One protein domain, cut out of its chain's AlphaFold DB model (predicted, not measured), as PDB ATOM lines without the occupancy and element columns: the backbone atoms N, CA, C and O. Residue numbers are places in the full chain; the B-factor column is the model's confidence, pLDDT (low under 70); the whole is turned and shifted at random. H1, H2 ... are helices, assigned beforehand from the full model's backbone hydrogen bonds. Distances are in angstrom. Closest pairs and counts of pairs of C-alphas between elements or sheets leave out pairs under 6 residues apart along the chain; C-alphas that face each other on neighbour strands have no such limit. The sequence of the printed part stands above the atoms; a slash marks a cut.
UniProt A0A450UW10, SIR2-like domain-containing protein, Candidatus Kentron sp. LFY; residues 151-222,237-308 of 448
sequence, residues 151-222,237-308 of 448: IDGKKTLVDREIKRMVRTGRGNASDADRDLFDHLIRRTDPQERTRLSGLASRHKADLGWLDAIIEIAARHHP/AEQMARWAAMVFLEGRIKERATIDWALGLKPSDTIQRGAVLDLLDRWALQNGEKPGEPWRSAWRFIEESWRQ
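What this domain is: This is residues 151 to 222 and 237 to 308 of the 448 residues of the protein "SIR2-like domain-containing protein" of Candidatus Kentron sp. LFY (UniProt A0A450UW10). Eight helices stack along one long axis: H3, H4 and H5, lying nearly side by side, make the core, and H2 crosses H4 at a slant to complete a rather loose four-helix bundle. H1 packs on H2 and H3 at one end of the length, H7 crosses H5 on the other side of the core, and H6 and H8 run in nearly the same direction toward the far end. Residues 152 to 157, of which 155 to 157 belong to H1, stick out. The printed part has 144 residues, 100 of them in the named helices H1 to H8, with no named strand, and its class is all helix. It is compact, with a radius of gyration of the C-alphas of 15.2 A, and elongated, spanning 43 by 28 by 27 A.

Where its parts are: H1, residues 155 to 165, begins with C-alpha 155 at (172.417, 220.261, 145.725). H2 holds residues 175 to 187, H3 residues 190 to 202 over 18.5 A, and H4 residues 207 to 219 over 18.3 A. After the cut, H5 holds residues 237 to 249 over 18.4 A, with C-alpha 237 at (175.860, 229.659, 167.240). H6 is residues 256 to 264, and H7, the longest helix, is residues 270 to 284 over 20.3 A. H8, residues 295 to 307 over 18.6 A, ends with C-alpha 307 at (190.205, 217.632, 183.109).

How they stand to each other: H2, H3, H4 and H5 form an up and down bundle, each helix running against the one before it in the chain. H4 and H5 touch at a shallow tilt of 15 degrees, opposite ways, with the C-alphas of Ala 217 and Ala 241 closest at 5.0 A. H3 and H5 touch, with the C-alphas of Thr 194 and Ala 244 closest at 4.5 A. H2 touches H4 with residues 182 to 186 alone, at a steep tilt of 43 degrees; the closest C-alphas, of Arg 186 and Ile 216, are 6.0 A apart. H1 and H2 are a hairpin, their closest C-alphas, of Met 165 and Asp 177, 5.9 A apart. H7 touches H5 at a steep tilt of 55 degrees, with the C-alphas of Met 246 and Ala 275 closest at 4.9 A. H6 and H8 only just touch, with 3 pairs of C-alphas within 8 A, the closest being those of Leu 263 and Ile 302 at 7.2 A. H1 and H8 are apart. In H1 to H8 every O i to N i+4 pair is within hydrogen-bond range.

The domain as a whole: The two C-alphas farthest apart, of Lys 154 and Gln 308, are 47.5 A apart. Residues 223 to 236 are not printed, and C-alphas 222 and 237 are 10.0 A apart across the cut. Of the links that are printed whole, none is long. The mean pLDDT of the printed part is 89.4; residues 220 to 222 and 287 to 288 are under 70.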
ATOM      1  N   ILE A 151     171.661 229.572 148.227       72.62
ATOM      2  CA  ILE A 151     170.220 229.758 148.443       72.62
ATOM      3  C   ILE A 151     169.417 228.760 147.603       72.62
ATOM      4  O   ILE A 151     168.524 228.084 148.107       72.62
ATOM      5  N   ASP A 152     169.729 228.664 146.312       76.12
ATOM      6  CA  ASP A 152     168.932 227.930 145.323       76.12
ATOM      7  C   ASP A 152     169.774 227.077 144.359       76.12
ATOM      8  O   ASP A 152     169.251 226.538 143.377       76.12
ATOM      9  N   GLY A 153     171.067 226.917 144.652       80.12
ATOM     10  CA  GLY A 153     171.986 226.102 143.873       80.12
ATOM     11  C   GLY A 153     171.590 224.626 143.843       80.12
ATOM     12  O   GLY A 153     170.883 224.089 144.707       80.12
ATOM     13  N   LYS A 154     172.062 223.917 142.816       86.69
ATOM     14  CA  LYS A 154     171.752 222.494 142.644       86.69
ATOM     15  C   LYS A 154     172.524 221.688 143.687       86.69
ATOM     16  O   LYS A 154     173.734 221.508 143.561       86.69
ATOM     17  N   LYS A 155     171.817 221.099 144.661       87.19
ATOM     18  CA  LYS A 155     172.417 220.261 145.725       87.19
ATOM     19  C   LYS A 155     173.388 219.199 145.195       87.19
ATOM     20  O   LYS A 155     174.442 218.981 145.774       87.19
ATOM     21  N   THR A 156     173.080 218.577 144.057       90.62
ATOM     22  CA  THR A 156     173.942 217.557 143.434       90.62
ATOM     23  C   THR A 156     175.273 218.106 142.911       90.62
ATOM     24  O   THR A 156     176.254 217.362 142.854       90.62
ATOM     25  N   LEU A 157     175.323 219.380 142.513       91.06
ATOM     26  CA  LEU A 157     176.555 220.052 142.096       91.06
ATOM     27  C   LEU A 157     177.357 220.522 143.304       91.06
ATOM     28  O   LEU A 157     178.555 220.261 143.347       91.06
ATOM     29  N   VAL A 158     176.698 221.103 144.311       91.06
ATOM     30  CA  VAL A 158     177.342 221.450 145.588       91.06
ATOM     31  C   VAL A 158     178.003 220.214 146.199       91.06
ATOM     32  O   VAL A 158     179.189 220.240 146.516       91.06
ATOM     33  N   ASP A 159     177.291 219.087 146.259       93.12
ATOM     34  CA  ASP A 159     177.829 217.838 146.804       93.12
ATOM     35  C   ASP A 159     179.044 217.329 146.013       93.12
ATOM     36  O   ASP A 159     180.013 216.817 146.585       93.12
ATOM     37  N   ARG A 160     179.015 217.486 144.684       94.19
ATOM     38  CA  ARG A 160     180.125 217.121 143.796       94.19
ATOM     39  C   ARG A 160     181.348 218.000 144.038       94.19
ATOM     40  O   ARG A 160     182.455 217.464 144.080       94.19
ATOM     41  N   GLU A 161     181.156 219.306 144.200       93.88
ATOM     42  CA  GLU A 161     182.245 220.243 144.480       93.88
ATOM     43  C   GLU A 161     182.838 220.008 145.865       93.88
ATOM     44  O   GLU A 161     184.053 219.888 145.975       93.88
ATOM     45  N   ILE A 162     182.016 219.818 146.903       94.50
ATOM     46  CA  ILE A 162     182.503 219.465 148.245       94.50
ATOM     47  C   ILE A 162     183.350 218.196 148.174       94.50
ATOM     48  O   ILE A 162     184.492 218.194 148.626       94.50
ATOM     49  N   LYS A 163     182.853 217.145 147.510       95.56
ATOM     50  CA  LYS A 163     183.611 215.907 147.288       95.56
ATOM     51  C   LYS A 163     184.916 216.138 146.522       95.56
ATOM     52  O   LYS A 163     185.886 215.429 146.774       95.56
ATOM     53  N   ARG A 164     184.948 217.059 145.555       96.00
ATOM     54  CA  ARG A 164     186.162 217.380 144.792       96.00
ATOM     55  C   ARG A 164     187.188 218.087 145.677       96.00
ATOM     56  O   ARG A 164     188.335 217.653 145.684       96.00
ATOM     57  N   MET A 165     186.772 219.120 146.407       95.44
ATOM     58  CA  MET A 165     187.647 219.969 147.223       95.44
ATOM     59  C   MET A 165     188.293 219.182 148.367       95.44
ATOM     60  O   MET A 165     189.507 219.224 148.542       95.44
ATOM     61  N   VAL A 166     187.509 218.364 149.077       95.69
ATOM     62  CA  VAL A 166     187.984 217.631 150.265       95.69
ATOM     63  C   VAL A 166     188.904 216.440 149.967       95.69
ATOM     64  O   VAL A 166     189.417 215.818 150.893       95.69
ATOM     65  N   ARG A 167     189.131 216.101 148.687       94.12
ATOM     66  CA  ARG A 167     190.130 215.084 148.294       94.12
ATOM     67  C   ARG A 167     191.552 215.524 148.608       94.12
ATOM     68  O   ARG A 167     192.411 214.671 148.828       94.12
ATOM     69  N   THR A 168     191.791 216.828 148.588       93.81
ATOM     70  CA  THR A 168     193.075 217.422 148.936       93.81
ATOM     71  C   THR A 168     192.995 217.930 150.367       93.81
ATOM     72  O   THR A 168     191.979 218.490 150.785       93.81
ATOM     73  N   GLY A 169     194.071 217.729 151.130       93.12
ATOM     74  CA  GLY A 169     194.158 218.287 152.474       93.12
ATOM     75  C   GLY A 169     194.022 219.812 152.427       93.12
ATOM     76  O   GLY A 169     194.626 220.422 151.545       93.12
ATOM     77  N   ARG A 170     193.275 220.440 153.344       94.44
ATOM     78  CA  ARG A 170     192.975 221.886 153.283       94.44
ATOM     79  C   ARG A 170     194.228 222.753 153.138       94.44
ATOM     80  O   ARG A 170     194.228 223.683 152.341       94.44
ATOM     81  N   GLY A 171     195.310 222.417 153.846       92.75
ATOM     82  CA  GLY A 171     196.589 223.138 153.754       92.75
ATOM     83  C   GLY A 171     197.271 223.073 152.379       92.75
ATOM     84  O   GLY A 171     198.075 223.940 152.063       92.75
ATOM     85  N   ASN A 172     196.924 222.084 151.552       94.69
ATOM     86  CA  ASN A 172     197.427 221.918 150.184       94.69
ATOM     87  C   ASN A 172     196.374 222.287 149.124       94.69
ATOM     88  O   ASN A 172     196.640 222.168 147.928       94.69
ATOM     89  N   ALA A 173     195.162 222.666 149.535       95.25
ATOM     90  CA  ALA A 173     194.101 223.056 148.621       95.25
ATOM     91  C   ALA A 173     194.360 224.464 148.065       95.25
ATOM     92  O   ALA A 173     194.906 225.335 148.755       95.25
ATOM     93  N   SER A 174     193.942 224.684 146.816       95.81
ATOM     94  CA  SER A 174     194.026 226.001 146.181       95.81
ATOM     95  C   SER A 174     193.239 227.044 146.984       95.81
ATOM     96  O   SER A 174     192.272 226.694 147.666       95.81
ATOM     97  N   ASP A 175     193.638 228.319 146.907       95.00
ATOM     98  CA  ASP A 175     192.891 229.405 147.561       95.00
ATOM     99  C   ASP A 175     191.433 229.423 147.081       95.00
ATOM    100  O   ASP A 175     190.520 229.448 147.898       95.00
ATOM    101  N   ALA A 176     191.205 229.239 145.776       91.19
ATOM    102  CA  ALA A 176     189.866 229.168 145.196       91.19
ATOM    103  C   ALA A 176     188.998 228.035 145.783       91.19
ATOM    104  O   ALA A 176     187.805 228.231 146.016       91.19
ATOM    105  N   ASP A 177     189.573 226.855 146.039       94.56
ATOM    106  CA  ASP A 177     188.842 225.742 146.659       94.56
ATOM    107  C   ASP A 177     188.530 226.017 148.132       94.56
ATOM    108  O   ASP A 177     187.441 225.695 148.608       94.56
ATOM    109  N   ARG A 178     189.477 226.620 148.862       95.44
ATOM    110  CA  ARG A 178     189.259 227.021 150.257       95.44
ATOM    111  C   ARG A 178     188.163 228.077 150.348       95.44
ATOM    112  O   ARG A 178     187.222 227.894 151.115       95.44
ATOM    113  N   ASP A 179     188.226 229.102 149.508       92.19
ATOM    114  CA  ASP A 179     187.266 230.203 149.484       92.19
ATOM    115  C   ASP A 179     185.869 229.743 149.066       92.19
ATOM    116  O   ASP A 179     184.879 230.133 149.689       92.19
ATOM    117  N   LEU A 180     185.759 228.873 148.054       92.00
ATOM    118  CA  LEU A 180     184.472 228.315 147.637       92.00
ATOM    119  C   LEU A 180     183.851 227.460 148.746       92.00
ATOM    120  O   LEU A 180     182.665 227.605 149.044       92.00
ATOM    121  N   PHE A 181     184.633 226.579 149.373       94.12
ATOM    122  CA  PHE A 181     184.154 225.786 150.503       94.12
ATOM    123  C   PHE A 181     183.679 226.691 151.646       94.12
ATOM    124  O   PHE A 181     182.564 226.529 152.146       94.12
ATOM    125  N   ASP A 182     184.487 227.681 152.020       93.06
ATOM    126  CA  ASP A 182     184.174 228.607 153.103       93.06
ATOM    127  C   ASP A 182     182.924 229.434 152.789       93.06
ATOM    128  O   ASP A 182     182.084 229.655 153.665       93.06
ATOM    129  N   HIS A 183     182.752 229.851 151.534       88.88
ATOM    130  CA  HIS A 183     181.556 230.538 151.062       88.88
ATOM    131  C   HIS A 183     180.302 229.673 151.229       88.88
ATOM    132  O   HIS A 183     179.311 230.141 151.798       88.88
ATOM    133  N   LEU A 184     180.355 228.411 150.789       90.06
ATOM    134  CA  LEU A 184     179.240 227.465 150.894       90.06
ATOM    135  C   LEU A 184     178.850 227.218 152.358       90.06
ATOM    136  O   LEU A 184     177.672 227.269 152.699       90.06
ATOM    137  N   ILE A 185     179.829 227.032 153.249       90.06
ATOM    138  CA  ILE A 185     179.595 226.839 154.690       90.06
ATOM    139  C   ILE A 185     179.056 228.111 155.365       90.06
ATOM    140  O   ILE A 185     178.211 228.031 156.265       90.06
ATOM    141  N   ARG A 186     179.526 229.293 154.946       86.75
ATOM    142  CA  ARG A 186     179.146 230.587 155.532       86.75
ATOM    143  C   ARG A 186     177.727 231.003 155.170       86.75
ATOM    144  O   ARG A 186     177.019 231.532 156.022       86.75
ATOM    145  N   ARG A 187     177.340 230.830 153.906       80.62
ATOM    146  CA  ARG A 187     176.075 231.355 153.366       80.62
ATOM    147  C   ARG A 187     174.894 230.406 153.512       80.62
ATOM    148  O   ARG A 187     173.768 230.823 153.270       80.62
ATOM    149  N   THR A 188     175.148 229.170 153.918       79.75
ATOM    150  CA  THR A 188     174.101 228.182 154.137       79.75
ATOM    151  C   THR A 188     173.493 228.261 155.540       79.75
ATOM    152  O   THR A 188     174.142 228.715 156.489       79.75
ATOM    153  N   ASP A 189     172.254 227.785 155.688       83.12
ATOM    154  CA  ASP A 189     171.595 227.658 156.990       83.12
ATOM    155  C   ASP A 189     172.275 226.599 157.899       83.12
ATOM    156  O   ASP A 189     173.038 225.755 157.413       83.12
ATOM    157  N   PRO A 190     172.030 226.609 159.226       83.00
ATOM    158  CA  PRO A 190     172.676 225.677 160.160       83.00
ATOM    159  C   PRO A 190     172.435 224.184 159.872       83.00
ATOM    160  O   PRO A 190     173.319 223.352 160.116       83.00
ATOM    161  N   GLN A 191     171.262 223.820 159.347       84.50
ATOM    162  CA  GLN A 191     170.923 222.431 159.037       84.50
ATOM    163  C   GLN A 191     171.731 221.945 157.832       84.50
ATOM    164  O   GLN A 191     172.339 220.872 157.863       84.50
ATOM    165  N   GLU A 192     171.790 222.759 156.785       86.75
ATOM    166  CA  GLU A 192     172.568 222.464 155.594       86.75
ATOM    167  C   GLU A 192     174.075 222.498 155.897       86.75
ATOM    168  O   GLU A 192     174.805 221.620 155.439       86.75
ATOM    169  N   ARG A 193     174.546 223.384 156.785       90.50
ATOM    170  CA  ARG A 193     175.936 223.368 157.279       90.50
ATOM    171  C   ARG A 193     176.291 222.034 157.935       90.50
ATOM    172  O   ARG A 193     177.338 221.453 157.651       90.50
ATOM    173  N   THR A 194     175.396 221.523 158.776       91.38
ATOM    174  CA  THR A 194     175.542 220.207 159.408       91.38
ATOM    175  C   THR A 194     175.584 219.089 158.360       91.38
ATOM    176  O   THR A 194     176.431 218.196 158.433       91.38
ATOM    177  N   ARG A 195     174.716 219.151 157.340       92.69
ATOM    178  CA  ARG A 195     174.700 218.184 156.230       92.69
ATOM    179  C   ARG A 195     176.017 218.189 155.452       92.69
ATOM    180  O   ARG A 195     176.553 217.112 155.175       92.69
ATOM    181  N   LEU A 196     176.529 219.374 155.112       93.38
ATOM    182  CA  LEU A 196     177.798 219.553 154.401       93.38
ATOM    183  C   LEU A 196     178.984 219.064 155.236       93.38
ATOM    184  O   LEU A 196     179.865 218.396 154.700       93.38
ATOM    185  N   SER A 197     178.959 219.303 156.548       95.25
ATOM    186  CA  SER A 197     179.950 218.773 157.487       95.25
ATOM    187  C   SER A 197     180.003 217.238 157.457       95.25
ATOM    188  O   SER A 197     181.056 216.638 157.221       95.25
ATOM    189  N   GLY A 198     178.844 216.581 157.561       95.06
ATOM    190  CA  GLY A 198     178.753 215.124 157.430       95.06
ATOM    191  C   GLY A 198     179.150 214.616 156.039       95.06
ATOM    192  O   GLY A 198     179.743 213.546 155.911       95.06
ATOM    193  N   LEU A 199     178.862 215.374 154.976       95.56
ATOM    194  CA  LEU A 199     179.281 215.032 153.614       95.56
ATOM    195  C   LEU A 199     180.806 215.074 153.452       95.56
ATOM    196  O   LEU A 199     181.377 214.139 152.886       95.56
ATOM    197  N   ALA A 200     181.457 216.118 153.964       96.31
ATOM    198  CA  ALA A 200     182.910 216.244 153.964       96.31
ATOM    199  C   ALA A 200     183.560 215.077 154.728       96.31
ATOM    200  O   ALA A 200     184.475 214.429 154.211       96.31
ATOM    201  N   SER A 201     183.020 214.734 155.902       95.75
ATOM    202  CA  SER A 201     183.470 213.587 156.699       95.75
ATOM    203  C   SER A 201     183.359 212.252 155.950       95.75
ATOM    204  O   SER A 201     184.353 211.535 155.820       95.75
ATOM    205  N   ARG A 202     182.202 211.949 155.337       95.00
ATOM    206  CA  ARG A 202     182.010 210.727 154.522       95.00
ATOM    207  C   ARG A 202     183.002 210.608 153.364       95.00
ATOM    208  O   ARG A 202     183.318 209.501 152.927       95.00
ATOM    209  N   HIS A 203     183.491 211.738 152.858       95.25
ATOM    210  CA  HIS A 203     184.504 211.795 151.808       95.25
ATOM    211  C   HIS A 203     185.942 211.922 152.330       95.25
ATOM    212  O   HIS A 203     186.844 212.171 151.535       95.25
ATOM    213  N   LYS A 204     186.166 211.640 153.622       93.94
ATOM    214  CA  LYS A 204     187.480 211.595 154.280       93.94
ATOM    215  C   LYS A 204     188.252 212.915 154.198       93.94
ATOM    216  O   LYS A 204     189.475 212.896 154.086       93.94
ATOM    217  N   ALA A 205     187.540 214.040 154.275       96.25
ATOM    218  CA  ALA A 205     188.155 215.356 154.436       96.25
ATOM    219  C   ALA A 205     189.156 215.339 155.604       96.25
ATOM    220  O   ALA A 205     188.884 214.734 156.641       96.25
ATOM    221  N   ASP A 206     190.311 215.987 155.491       95.50
ATOM    222  CA  ASP A 206     191.193 216.144 156.650       95.50
ATOM    223  C   ASP A 206     190.596 217.110 157.693       95.50
ATOM    224  O   ASP A 206     189.589 217.779 157.449       95.50
ATOM    225  N   LEU A 207     191.211 217.173 158.875       95.75
ATOM    226  CA  LEU A 207     190.678 217.947 160.000       95.75
ATOM    227  C   LEU A 207     190.884 219.460 159.849       95.75
ATOM    228  O   LEU A 207     190.171 220.219 160.493       95.75
ATOM    229  N   GLY A 208     191.724 219.917 158.914       95.12
ATOM    230  CA  GLY A 208     191.781 221.336 158.566       95.12
ATOM    231  C   GLY A 208     190.457 221.844 157.981       95.12
ATOM    232  O   GLY A 208     190.063 222.980 158.239       95.12
ATOM    233  N   TRP A 209     189.719 221.009 157.235       96.69
ATOM    234  CA  TRP A 209     188.365 221.362 156.783       96.69
ATOM    235  C   TRP A 209     187.371 221.462 157.945       96.69
ATOM    236  O   TRP A 209     186.482 222.308 157.899       96.69
ATOM    237  N   LEU A 210     187.528 220.643 158.991       96.50
ATOM    238  CA  LEU A 210     186.718 220.736 160.209       96.50
ATOM    239  C   LEU A 210     186.980 222.045 160.956       96.50
ATOM    240  O   LEU A 210     186.025 222.727 161.320       96.50
ATOM    241  N   ASP A 211     188.249 222.414 161.138       94.31
ATOM    242  CA  ASP A 211     188.618 223.658 161.821       94.31
ATOM    243  C   ASP A 211     187.977 224.871 161.132       94.31
ATOM    244  O   ASP A 211     187.403 225.734 161.796       94.31
ATOM    245  N   ALA A 212     187.953 224.879 159.797       94.31
ATOM    246  CA  ALA A 212     187.275 225.911 159.018       94.31
ATOM    247  C   ALA A 212     185.751 225.920 159.201       94.31
ATOM    248  O   ALA A 212     185.159 226.987 159.360       94.31
ATOM    249  N   ILE A 213     185.101 224.747 159.212       93.81
ATOM    250  CA  ILE A 213     183.659 224.653 159.492       93.81
ATOM    251  C   ILE A 213     183.350 225.263 160.860       93.81
ATOM    252  O   ILE A 213     182.407 226.047 160.976       93.81
ATOM    253  N   ILE A 214     184.144 224.920 161.877       92.38
ATOM    254  CA  ILE A 214     183.974 225.408 163.248       92.38
ATOM    255  C   ILE A 214     184.191 226.917 163.308       92.38
ATOM    256  O   ILE A 214     183.342 227.627 163.842       92.38
ATOM    257  N   GLU A 215     185.280 227.416 162.726       90.50
ATOM    258  CA  GLU A 215     185.612 228.839 162.706       90.50
ATOM    259  C   GLU A 215     184.507 229.667 162.039       90.50
ATOM    260  O   GLU A 215     184.064 230.681 162.582       90.50
ATOM    261  N   ILE A 216     184.010 229.216 160.885       90.06
ATOM    262  CA  ILE A 216     182.946 229.907 160.150       90.06
ATOM    263  C   ILE A 216     181.623 229.832 160.913       90.06
ATOM    264  O   ILE A 216     180.911 230.834 161.001       90.06
ATOM    265  N   ALA A 217     181.290 228.671 161.481       85.50
ATOM    266  CA  ALA A 217     180.056 228.490 162.233       85.50
ATOM    267  C   ALA A 217     180.031 229.311 163.529       85.50
ATOM    268  O   ALA A 217     178.988 229.864 163.865       85.50
ATOM    269  N   ALA A 218     181.170 229.427 164.216       82.38
ATOM    270  CA  ALA A 218     181.310 230.215 165.436       82.38
ATOM    271  C   ALA A 218     181.272 231.727 165.161       82.38
ATOM    272  O   ALA A 218     180.740 232.489 165.965       82.38
ATOM    273  N   ARG A 219     181.808 232.176 164.016       76.62
ATOM    274  CA  ARG A 219     181.820 233.598 163.625       76.62
ATOM    275  C   ARG A 219     180.512 234.094 163.013       76.62
ATOM    276  O   ARG A 219     180.326 235.307 162.922       76.62
ATOM    277  N   HIS A 220     179.643 233.208 162.519       58.44
ATOM    278  CA  HIS A 220     178.507 233.614 161.691       58.44
ATOM    279  C   HIS A 220     177.168 233.024 162.149       58.44
ATOM    280  O   HIS A 220     176.789 231.903 161.794       58.44
ATOM    281  N   HIS A 221     176.407 233.874 162.838       46.41
ATOM    282  CA  HIS A 221     174.960 233.955 162.673       46.41
ATOM    283  C   HIS A 221     174.698 234.900 161.484       46.41
ATOM    284  O   HIS A 221     175.305 235.975 161.447       46.41
ATOM    285  N   PRO A 222     173.839 234.576 160.499       42.22
ATOM    286  CA  PRO A 222     173.307 235.624 159.642       42.22
ATOM    287  C   PRO A 222     172.573 236.601 160.563       42.22
ATOM    288  O   PRO A 222     171.661 236.204 161.290       42.22
ATOM    289  N   ALA A 237     174.818 229.806 168.258       75.25
ATOM    290  CA  ALA A 237     175.860 229.659 167.240       75.25
ATOM    291  C   ALA A 237     176.945 228.653 167.655       75.25
ATOM    292  O   ALA A 237     177.296 227.765 166.875       75.25
ATOM    293  N   GLU A 238     177.432 228.745 168.896       84.81
ATOM    294  CA  GLU A 238     178.409 227.798 169.441       84.81
ATOM    295  C   GLU A 238     177.859 226.370 169.479       84.81
ATOM    296  O   GLU A 238     178.553 225.427 169.096       84.81
ATOM    297  N   GLN A 239     176.597 226.199 169.885       86.06
ATOM    298  CA  GLN A 239     175.953 224.888 169.922       86.06
ATOM    299  C   GLN A 239     175.787 224.292 168.516       86.06
ATOM    300  O   GLN A 239     176.031 223.101 168.317       86.06
ATOM    301  N   MET A 240     175.441 225.107 167.516       85.00
ATOM    302  CA  MET A 240     175.355 224.668 166.118       85.00
ATOM    303  C   MET A 240     176.727 224.332 165.525       85.00
ATOM    304  O   MET A 240     176.860 223.334 164.815       85.00
ATOM    305  N   ALA A 241     177.762 225.116 165.840       89.75
ATOM    306  CA  ALA A 241     179.138 224.816 165.452       89.75
ATOM    307  C   ALA A 241     179.611 223.491 166.070       89.75
ATOM    308  O   ALA A 241     180.163 222.639 165.368       89.75
ATOM    309  N   ARG A 242     179.315 223.276 167.359       92.38
ATOM    310  CA  ARG A 242     179.611 222.031 168.076       92.38
ATOM    311  C   ARG A 242     178.891 220.838 167.455       92.38
ATOM    312  O   ARG A 242     179.508 219.799 167.237       92.38
ATOM    313  N   TRP A 243     177.618 221.000 167.094       91.25
ATOM    314  CA  TRP A 243     176.847 219.956 166.422       91.25
ATOM    315  C   TRP A 243     177.419 219.599 165.045       91.25
ATOM    316  O   TRP A 243     177.604 218.419 164.738       91.25
ATOM    317  N   ALA A 244     177.756 220.599 164.225       93.12
ATOM    318  CA  ALA A 244     178.387 220.374 162.925       93.12
ATOM    319  C   ALA A 244     179.736 219.652 163.069       93.12
ATOM    320  O   ALA A 244     180.030 218.751 162.280       93.12
ATOM    321  N   ALA A 245     180.527 220.001 164.089       95.44
ATOM    322  CA  ALA A 245     181.784 219.330 164.397       95.44
ATOM    323  C   ALA A 245     181.583 217.879 164.845       95.44
ATOM    324  O   ALA A 245     182.264 216.979 164.360       95.44
ATOM    325  N   MET A 246     180.608 217.628 165.716       94.00
ATOM    326  CA  MET A 246     180.263 216.282 166.166       94.00
ATOM    327  C   MET A 246     179.842 215.390 164.984       94.00
ATOM    328  O   MET A 246     180.340 214.274 164.863       94.00
ATOM    329  N   VAL A 247     179.003 215.892 164.068       93.88
ATOM    330  CA  VAL A 247     178.604 215.165 162.844       93.88
ATOM    331  C   VAL A 247     179.797 214.896 161.921       93.88
ATOM    332  O   VAL A 247     179.844 213.867 161.249       93.88
ATOM    333  N   PHE A 248     180.786 215.790 161.885       96.12
ATOM    334  CA  PHE A 248     182.017 215.543 161.141       96.12
ATOM    335  C   PHE A 248     182.848 214.414 161.761       96.12
ATOM    336  O   PHE A 248     183.416 213.589 161.048       96.12
ATOM    337  N   LEU A 249     182.954 214.396 163.089       94.75
ATOM    338  CA  LEU A 249     183.780 213.452 163.843       94.75
ATOM    339  C   LEU A 249     183.125 212.072 164.001       94.75
ATOM    340  O   LEU A 249     183.809 211.093 164.316       94.75
ATOM    341  N   GLU A 250     181.818 211.971 163.766       89.50
ATOM    342  CA  GLU A 250     181.075 210.715 163.801       89.50
ATOM    343  C   GLU A 250     181.681 209.680 162.833       89.50
ATOM    344  O   GLU A 250     181.983 209.967 161.675       89.50
ATOM    345  N   GLY A 251     181.945 208.467 163.333       87.31
ATOM    346  CA  GLY A 251     182.644 207.402 162.593       87.31
ATOM    347  C   GLY A 251     184.164 207.587 162.450       87.31
ATOM    348  O   GLY A 251     184.866 206.657 162.053       87.31
ATOM    349  N   ARG A 252     184.712 208.750 162.829       92.19
ATOM    350  CA  ARG A 252     186.144 209.091 162.701       92.19
ATOM    351  C   ARG A 252     186.913 209.051 164.015       92.19
ATOM    352  O   ARG A 252     188.124 209.260 164.046       92.19
ATOM    353  N   ILE A 253     186.233 208.703 165.100       89.94
ATOM    354  CA  ILE A 253     186.804 208.530 166.442       89.94
ATOM    355  C   ILE A 253     187.844 207.386 166.506       89.94
ATOM    356  O   ILE A 253     188.621 207.289 167.453       89.94
ATOM    357  N   LYS A 254     187.874 206.520 165.480       91.12
ATOM    358  CA  LYS A 254     188.835 205.418 165.286       91.12
ATOM    359  C   LYS A 254     189.980 205.774 164.326       91.12
ATOM    360  O   LYS A 254     190.705 204.888 163.872       91.12
ATOM    361  N   GLU A 255     190.122 207.044 163.955       92.56
ATOM    362  CA  GLU A 255     191.213 207.517 163.103       92.56
ATOM    363  C   GLU A 255     192.342 208.101 163.953       92.56
ATOM    364  O   GLU A 255     192.116 208.904 164.858       92.56
ATOM    365  N   ARG A 256     193.591 207.765 163.606       91.94
ATOM    366  CA  ARG A 256     194.764 208.335 164.285       91.94
ATOM    367  C   ARG A 256     194.836 209.854 164.123       91.94
ATOM    368  O   ARG A 256     195.190 210.540 165.070       91.94
ATOM    369  N   ALA A 257     194.436 210.367 162.957       92.12
ATOM    370  CA  ALA A 257     194.386 211.802 162.693       92.12
ATOM    371  C   ALA A 257     193.477 212.546 163.685       92.12
ATOM    372  O   ALA A 257     193.834 213.631 164.130       92.12
ATOM    373  N   THR A 258     192.352 211.944 164.081       94.88
ATOM    374  CA  THR A 258     191.420 212.518 165.063       94.88
ATOM    375  C   THR A 258     192.025 212.597 166.456       94.88
ATOM    376  O   THR A 258     191.862 213.614 167.123       94.88
ATOM    377  N   ILE A 259     192.777 211.575 166.874       93.88
ATOM    378  CA  ILE A 259     193.555 211.641 168.118       93.88
ATOM    379  C   ILE A 259     194.623 212.732 168.039       93.88
ATOM    380  O   ILE A 259     194.726 213.552 168.946       93.88
ATOM    381  N   ASP A 260     195.398 212.761 166.955       92.44
ATOM    382  CA  ASP A 260     196.496 213.718 166.795       92.44
ATOM    383  C   ASP A 260     195.994 215.170 166.817       92.44
ATOM    384  O   ASP A 260     196.629 216.032 167.422       92.44
ATOM    385  N   TRP A 261     194.842 215.429 166.199       95.00
ATOM    386  CA  TRP A 261     194.160 216.721 166.254       95.00
ATOM    387  C   TRP A 261     193.636 217.037 167.654       95.00
ATOM    388  O   TRP A 261     193.921 218.115 168.165       95.00
ATOM    389  N   ALA A 262     192.955 216.093 168.313       95.31
ATOM    390  CA  ALA A 262     192.407 216.303 169.654       95.31
ATOM    391  C   ALA A 262     193.495 216.630 170.692       95.31
ATOM    392  O   ALA A 262     193.308 217.506 171.534       95.31
ATOM    393  N   LEU A 263     194.659 215.980 170.607       92.75
ATOM    394  CA  LEU A 263     195.813 216.275 171.466       92.75
ATOM    395  C   LEU A 263     196.420 217.661 171.215       92.75
ATOM    396  O   LEU A 263     197.094 218.200 172.088       92.75
ATOM    397  N   GLY A 264     196.202 218.240 170.033       90.44
ATOM    398  CA  GLY A 264     196.621 219.602 169.706       90.44
ATOM    399  C   GLY A 264     195.701 220.692 170.262       90.44
ATOM    400  O   GLY A 264     196.089 221.860 170.253       90.44
ATOM    401  N   LEU A 265     194.504 220.334 170.743       92.19
ATOM    402  CA  LEU A 265     193.504 221.294 171.211       92.19
ATOM    403  C   LEU A 265     193.887 221.909 172.556       92.19
ATOM    404  O   LEU A 265     194.211 221.213 173.525       92.19
ATOM    405  N   LYS A 266     193.737 223.225 172.656       89.25
ATOM    406  CA  LYS A 266     193.934 224.005 173.877       89.25
ATOM    407  C   LYS A 266     192.657 224.039 174.724       89.25
ATOM    408  O   LYS A 266     191.564 223.827 174.204       89.25
ATOM    409  N   PRO A 267     192.752 224.365 176.025       86.81
ATOM    410  CA  PRO A 267     191.573 224.579 176.872       86.81
ATOM    411  C   PRO A 267     190.608 225.653 176.348       86.81
ATOM    412  O   PRO A 267     189.414 225.577 176.618       86.81
ATOM    413  N   SER A 268     191.112 226.620 175.573       88.06
ATOM    414  CA  SER A 268     190.313 227.653 174.905       88.06
ATOM    415  C   SER A 268     189.448 227.129 173.753       88.06
ATOM    416  O   SER A 268     188.510 227.812 173.354       88.06
ATOM    417  N   ASP A 269     189.734 225.937 173.223       90.50
ATOM    418  CA  ASP A 269     189.046 225.361 172.060       90.50
ATOM    419  C   ASP A 269     187.764 224.638 172.507       90.50
ATOM    420  O   ASP A 269     187.589 223.427 172.344       90.50
ATOM    421  N   THR A 270     186.873 225.393 173.156       91.06
ATOM    422  CA  THR A 270     185.685 224.880 173.855       91.06
ATOM    423  C   THR A 270     184.687 224.207 172.914       91.06
ATOM    424  O   THR A 270     184.032 223.239 173.305       91.06
ATOM    425  N   ILE A 271     184.580 224.670 171.665       91.81
ATOM    426  CA  ILE A 271     183.695 224.077 170.654       91.81
ATOM    427  C   ILE A 271     184.232 222.711 170.219       91.81
ATOM    428  O   ILE A 271     183.484 221.736 170.215       91.81
ATOM    429  N   GLN A 272     185.527 222.625 169.910       94.31
ATOM    430  CA  GLN A 272     186.206 221.404 169.477       94.31
ATOM    431  C   GLN A 272     186.197 220.349 170.587       94.31
ATOM    432  O   GLN A 272     185.735 219.228 170.371       94.31
ATOM    433  N   ARG A 273     186.664 220.718 171.791       94.50
ATOM    434  CA  ARG A 273     186.675 219.818 172.953       94.50
ATOM    435  C   ARG A 273     185.260 219.393 173.322       94.50
ATOM    436  O   ARG A 273     185.024 218.207 173.523       94.50
ATOM    437  N   GLY A 274     184.312 220.332 173.330       93.50
ATOM    438  CA  GLY A 274     182.900 220.042 173.570       93.50
ATOM    439  C   GLY A 274     182.323 219.044 172.566       93.50
ATOM    440  O   GLY A 274     181.670 218.098 172.975       93.50
ATOM    441  N   ALA A 275     182.616 219.185 171.269       94.69
ATOM    442  CA  ALA A 275     182.126 218.259 170.244       94.69
ATOM    443  C   ALA A 275     182.656 216.830 170.436       94.69
ATOM    444  O   ALA A 275     181.928 215.863 170.208       94.69
ATOM    445  N   VAL A 276     183.915 216.690 170.867       94.69
ATOM    446  CA  VAL A 276     184.495 215.385 171.214       94.69
ATOM    447  C   VAL A 276     183.822 214.815 172.461       94.69
ATOM    448  O   VAL A 276     183.422 213.656 172.437       94.69
ATOM    449  N   LEU A 277     183.664 215.610 173.522       92.56
ATOM    450  CA  LEU A 277     183.020 215.166 174.762       92.56
ATOM    451  C   LEU A 277     181.564 214.742 174.525       92.56
ATOM    452  O   LEU A 277     181.198 213.637 174.911       92.56
ATOM    453  N   ASP A 278     180.780 215.529 173.784       91.31
ATOM    454  CA  ASP A 278     179.400 215.188 173.411       91.31
ATOM    455  C   ASP A 278     179.334 213.850 172.646       91.31
ATOM    456  O   ASP A 278     178.422 213.038 172.836       91.31
ATOM    457  N   LEU A 279     180.317 213.587 171.776       90.56
ATOM    458  CA  LEU A 279     180.421 212.327 171.038       90.56
ATOM    459  C   LEU A 279     180.789 211.148 171.956       90.56
ATOM    460  O   LEU A 279     180.246 210.050 171.796       90.56
ATOM    461  N   LEU A 280     181.686 211.361 172.924       89.56
ATOM    462  CA  LEU A 280     182.050 210.359 173.931       89.56
ATOM    463  C   LEU A 280     180.873 210.046 174.869       89.56
ATOM    464  O   LEU A 280     180.620 208.872 175.145       89.56
ATOM    465  N   ASP A 281     180.096 211.053 175.268       88.38
ATOM    466  CA  ASP A 281     178.893 210.891 176.091       88.38
ATOM    467  C   ASP A 281     177.816 210.083 175.360       88.38
ATOM    468  O   ASP A 281     177.241 209.142 175.915       88.38
ATOM    469  N   ARG A 282     177.587 210.358 174.068       86.75
ATOM    470  CA  ARG A 282     176.688 209.538 173.233       86.75
ATOM    471  C   ARG A 282     177.115 208.084 173.172       86.75
ATOM    472  O   ARG A 282     176.271 207.186 173.225       86.75
ATOM    473  N   TRP A 283     178.417 207.846 173.060       82.75
ATOM    474  CA  TRP A 283     178.958 206.499 173.092       82.75
ATOM    475  C   TRP A 283     178.722 205.834 174.461       82.75
ATOM    476  O   TRP A 283     178.278 204.678 174.501       82.75
ATOM    477  N   ALA A 284     178.947 206.543 175.570       79.81
ATOM    478  CA  ALA A 284     178.687 206.037 176.919       79.81
ATOM    479  C   ALA A 284     177.209 205.655 177.121       79.81
ATOM    480  O   ALA A 284     176.916 204.599 177.685       79.81
ATOM    481  N   LEU A 285     176.289 206.445 176.559       83.12
ATOM    482  CA  LEU A 285     174.842 206.206 176.573       83.12
ATOM    483  C   LEU A 285     174.359 205.153 175.555       83.12
ATOM    484  O   LEU A 285     173.159 204.964 175.399       83.12
ATOM    485  N   GLN A 286     175.268 204.447 174.869       74.31
ATOM    486  CA  GLN A 286     174.972 203.449 173.825       74.31
ATOM    487  C   GLN A 286     174.224 203.986 172.589       74.31
ATOM    488  O   GLN A 286     173.743 203.201 171.776       74.31
ATOM    489  N   ASN A 287     174.204 205.303 172.395       66.88
ATOM    490  CA  ASN A 287     173.509 205.980 171.298       66.88
ATOM    491  C   ASN A 287     174.433 206.275 170.097       66.88
ATOM    492  O   ASN A 287     174.158 207.178 169.312       66.88
ATOM    493  N   GLY A 288     175.545 205.544 169.956       67.56
ATOM    494  CA  GLY A 288     176.545 205.777 168.910       67.56
ATOM    495  C   GLY A 288     177.539 204.626 168.723       67.56
ATOM    496  O   GLY A 288     177.541 203.639 169.467       67.56
ATOM    497  N   GLU A 289     178.402 204.746 167.710       71.06
ATOM    498  CA  GLU A 289     179.396 203.723 167.373       71.06
ATOM    499  C   GLU A 289     180.480 203.600 168.459       71.06
ATOM    500  O   GLU A 289     181.153 204.566 168.812       71.06
ATOM    501  N   LYS A 290     180.710 202.378 168.960       78.81
ATOM    502  CA  LYS A 290     181.746 202.131 169.973       78.81
ATOM    503  C   LYS A 290     183.147 202.096 169.319       78.81
ATOM    504  O   LYS A 290     183.368 201.237 168.457       78.81
ATOM    505  N   PRO A 291     184.127 202.919 169.754       82.31
ATOM    506  CA  PRO A 291     185.499 202.933 169.227       82.31
ATOM    507  C   PRO A 291     186.237 201.580 169.292       82.31
ATOM    508  O   PRO A 291     187.111 201.322 168.467       82.31
ATOM    509  N   GLY A 292     185.867 200.694 170.227       87.81
ATOM    510  CA  GLY A 292     186.611 199.453 170.494       87.81
ATOM    511  C   GLY A 292     188.000 199.727 171.087       87.81
ATOM    512  O   GLY A 292     188.409 200.878 171.210       87.81
ATOM    513  N   GLU A 293     188.731 198.687 171.490       90.56
ATOM    514  CA  GLU A 293     190.142 198.857 171.871       90.56
ATOM    515  C   GLU A 293     191.037 198.919 170.622       90.56
ATOM    516  O   GLU A 293     190.722 198.256 169.629       90.56
ATOM    517  N   PRO A 294     192.149 199.679 170.636       93.12
ATOM    518  CA  PRO A 294     192.672 200.488 171.751       93.12
ATOM    519  C   PRO A 294     192.126 201.929 171.822       93.12
ATOM    520  O   PRO A 294     192.487 202.683 172.724       93.12
ATOM    521  N   TRP A 295     191.265 202.330 170.882       93.06
ATOM    522  CA  TRP A 295     190.744 203.699 170.775       93.06
ATOM    523  C   TRP A 295     189.952 204.143 172.002       93.06
ATOM    524  O   TRP A 295     190.109 205.267 172.462       93.06
ATOM    525  N   ARG A 296     189.129 203.254 172.566       91.75
ATOM    526  CA  ARG A 296     188.359 203.510 173.790       91.75
ATOM    527  C   ARG A 296     189.266 203.950 174.933       91.75
ATOM    528  O   ARG A 296     188.991 204.965 175.565       91.75
ATOM    529  N   SER A 297     190.319 203.187 175.201       91.25
ATOM    530  CA  SER A 297     191.245 203.510 176.282       91.25
ATOM    531  C   SER A 297     192.014 204.798 175.982       91.25
ATOM    532  O   SER A 297     192.174 205.624 176.874       91.25
ATOM    533  N   ALA A 298     192.399 205.027 174.722       94.06
ATOM    534  CA  ALA A 298     193.041 206.272 174.310       94.06
ATOM    535  C   ALA A 298     192.162 207.511 174.577       94.06
ATOM    536  O   ALA A 298     192.631 208.467 175.188       94.06
ATOM    537  N   TRP A 299     190.878 207.481 174.205       94.06
ATOM    538  CA  TRP A 299     189.956 208.596 174.458       94.06
ATOM    539  C   TRP A 299     189.711 208.867 175.940       94.06
ATOM    540  O   TRP A 299     189.612 210.028 176.318       94.06
ATOM    541  N   ARG A 300     189.690 207.831 176.790       91.69
ATOM    542  CA  ARG A 300     189.591 208.008 178.250       91.69
ATOM    543  C   ARG A 300     190.787 208.758 178.824       91.69
ATOM    544  O   ARG A 300     190.602 209.640 179.651       91.69
ATOM    545  N   PHE A 301     191.997 208.426 178.376       92.75
ATOM    546  CA  PHE A 301     193.189 209.152 178.805       92.75
ATOM    547  C   PHE A 301     193.173 210.598 178.293       92.75
ATOM    548  O   PHE A 301     193.465 211.509 179.060       92.75
ATOM    549  N   ILE A 302     192.768 210.833 177.038       93.94
ATOM    550  CA  ILE A 302     192.624 212.196 176.494       93.94
ATOM    551  C   ILE A 302     191.635 213.013 177.336       93.94
ATOM    552  O   ILE A 302     191.981 214.109 177.776       93.94
ATOM    553  N   GLU A 303     190.447 212.466 177.607       92.56
ATOM    554  CA  GLU A 303     189.425 213.092 178.454       92.56
ATOM    555  C   GLU A 303     189.963 213.404 179.858       92.56
ATOM    556  O   GLU A 303     189.784 214.515 180.354       92.56
ATOM    557  N   GLU A 304     190.665 212.454 180.483       90.69
ATOM    558  CA  GLU A 304     191.303 212.647 181.787       90.69
ATOM    559  C   GLU A 304     192.339 213.776 181.747       90.69
ATOM    560  O   GLU A 304     192.307 214.646 182.615       90.69
ATOM    561  N   SER A 305     193.189 213.835 180.715       90.12
ATOM    562  CA  SER A 305     194.166 214.921 180.553       90.12
ATOM    563  C   SER A 305     193.497 216.288 180.381       90.12
ATOM    564  O   SER A 305     193.980 217.288 180.901       90.12
ATOM    565  N   TRP A 306     192.344 216.353 179.704       90.75
ATOM    566  CA  TRP A 306     191.609 217.605 179.516       90.75
ATOM    567  C   TRP A 306     190.965 218.130 180.798       90.75
ATOM    568  O   TRP A 306     190.696 219.329 180.873       90.75
ATOM    569  N   ARG A 307     190.723 217.259 181.785       86.06
ATOM    570  CA  ARG A 307     190.205 217.632 183.109       86.06
ATOM    571  C   ARG A 307     191.302 218.082 184.074       86.06
ATOM    572  O   ARG A 307     190.979 218.609 185.136       86.06
ATOM    573  N   GLN A 308     192.577 217.885 183.734       82.31
ATOM    574  CA  GLN A 308     193.687 218.331 184.574       82.31
ATOM    575  C   GLN A 308     193.829 219.862 184.539       82.31
ATOM    576  O   GLN A 308     193.584 220.484 183.500       82.31
TER     577      GLN A 308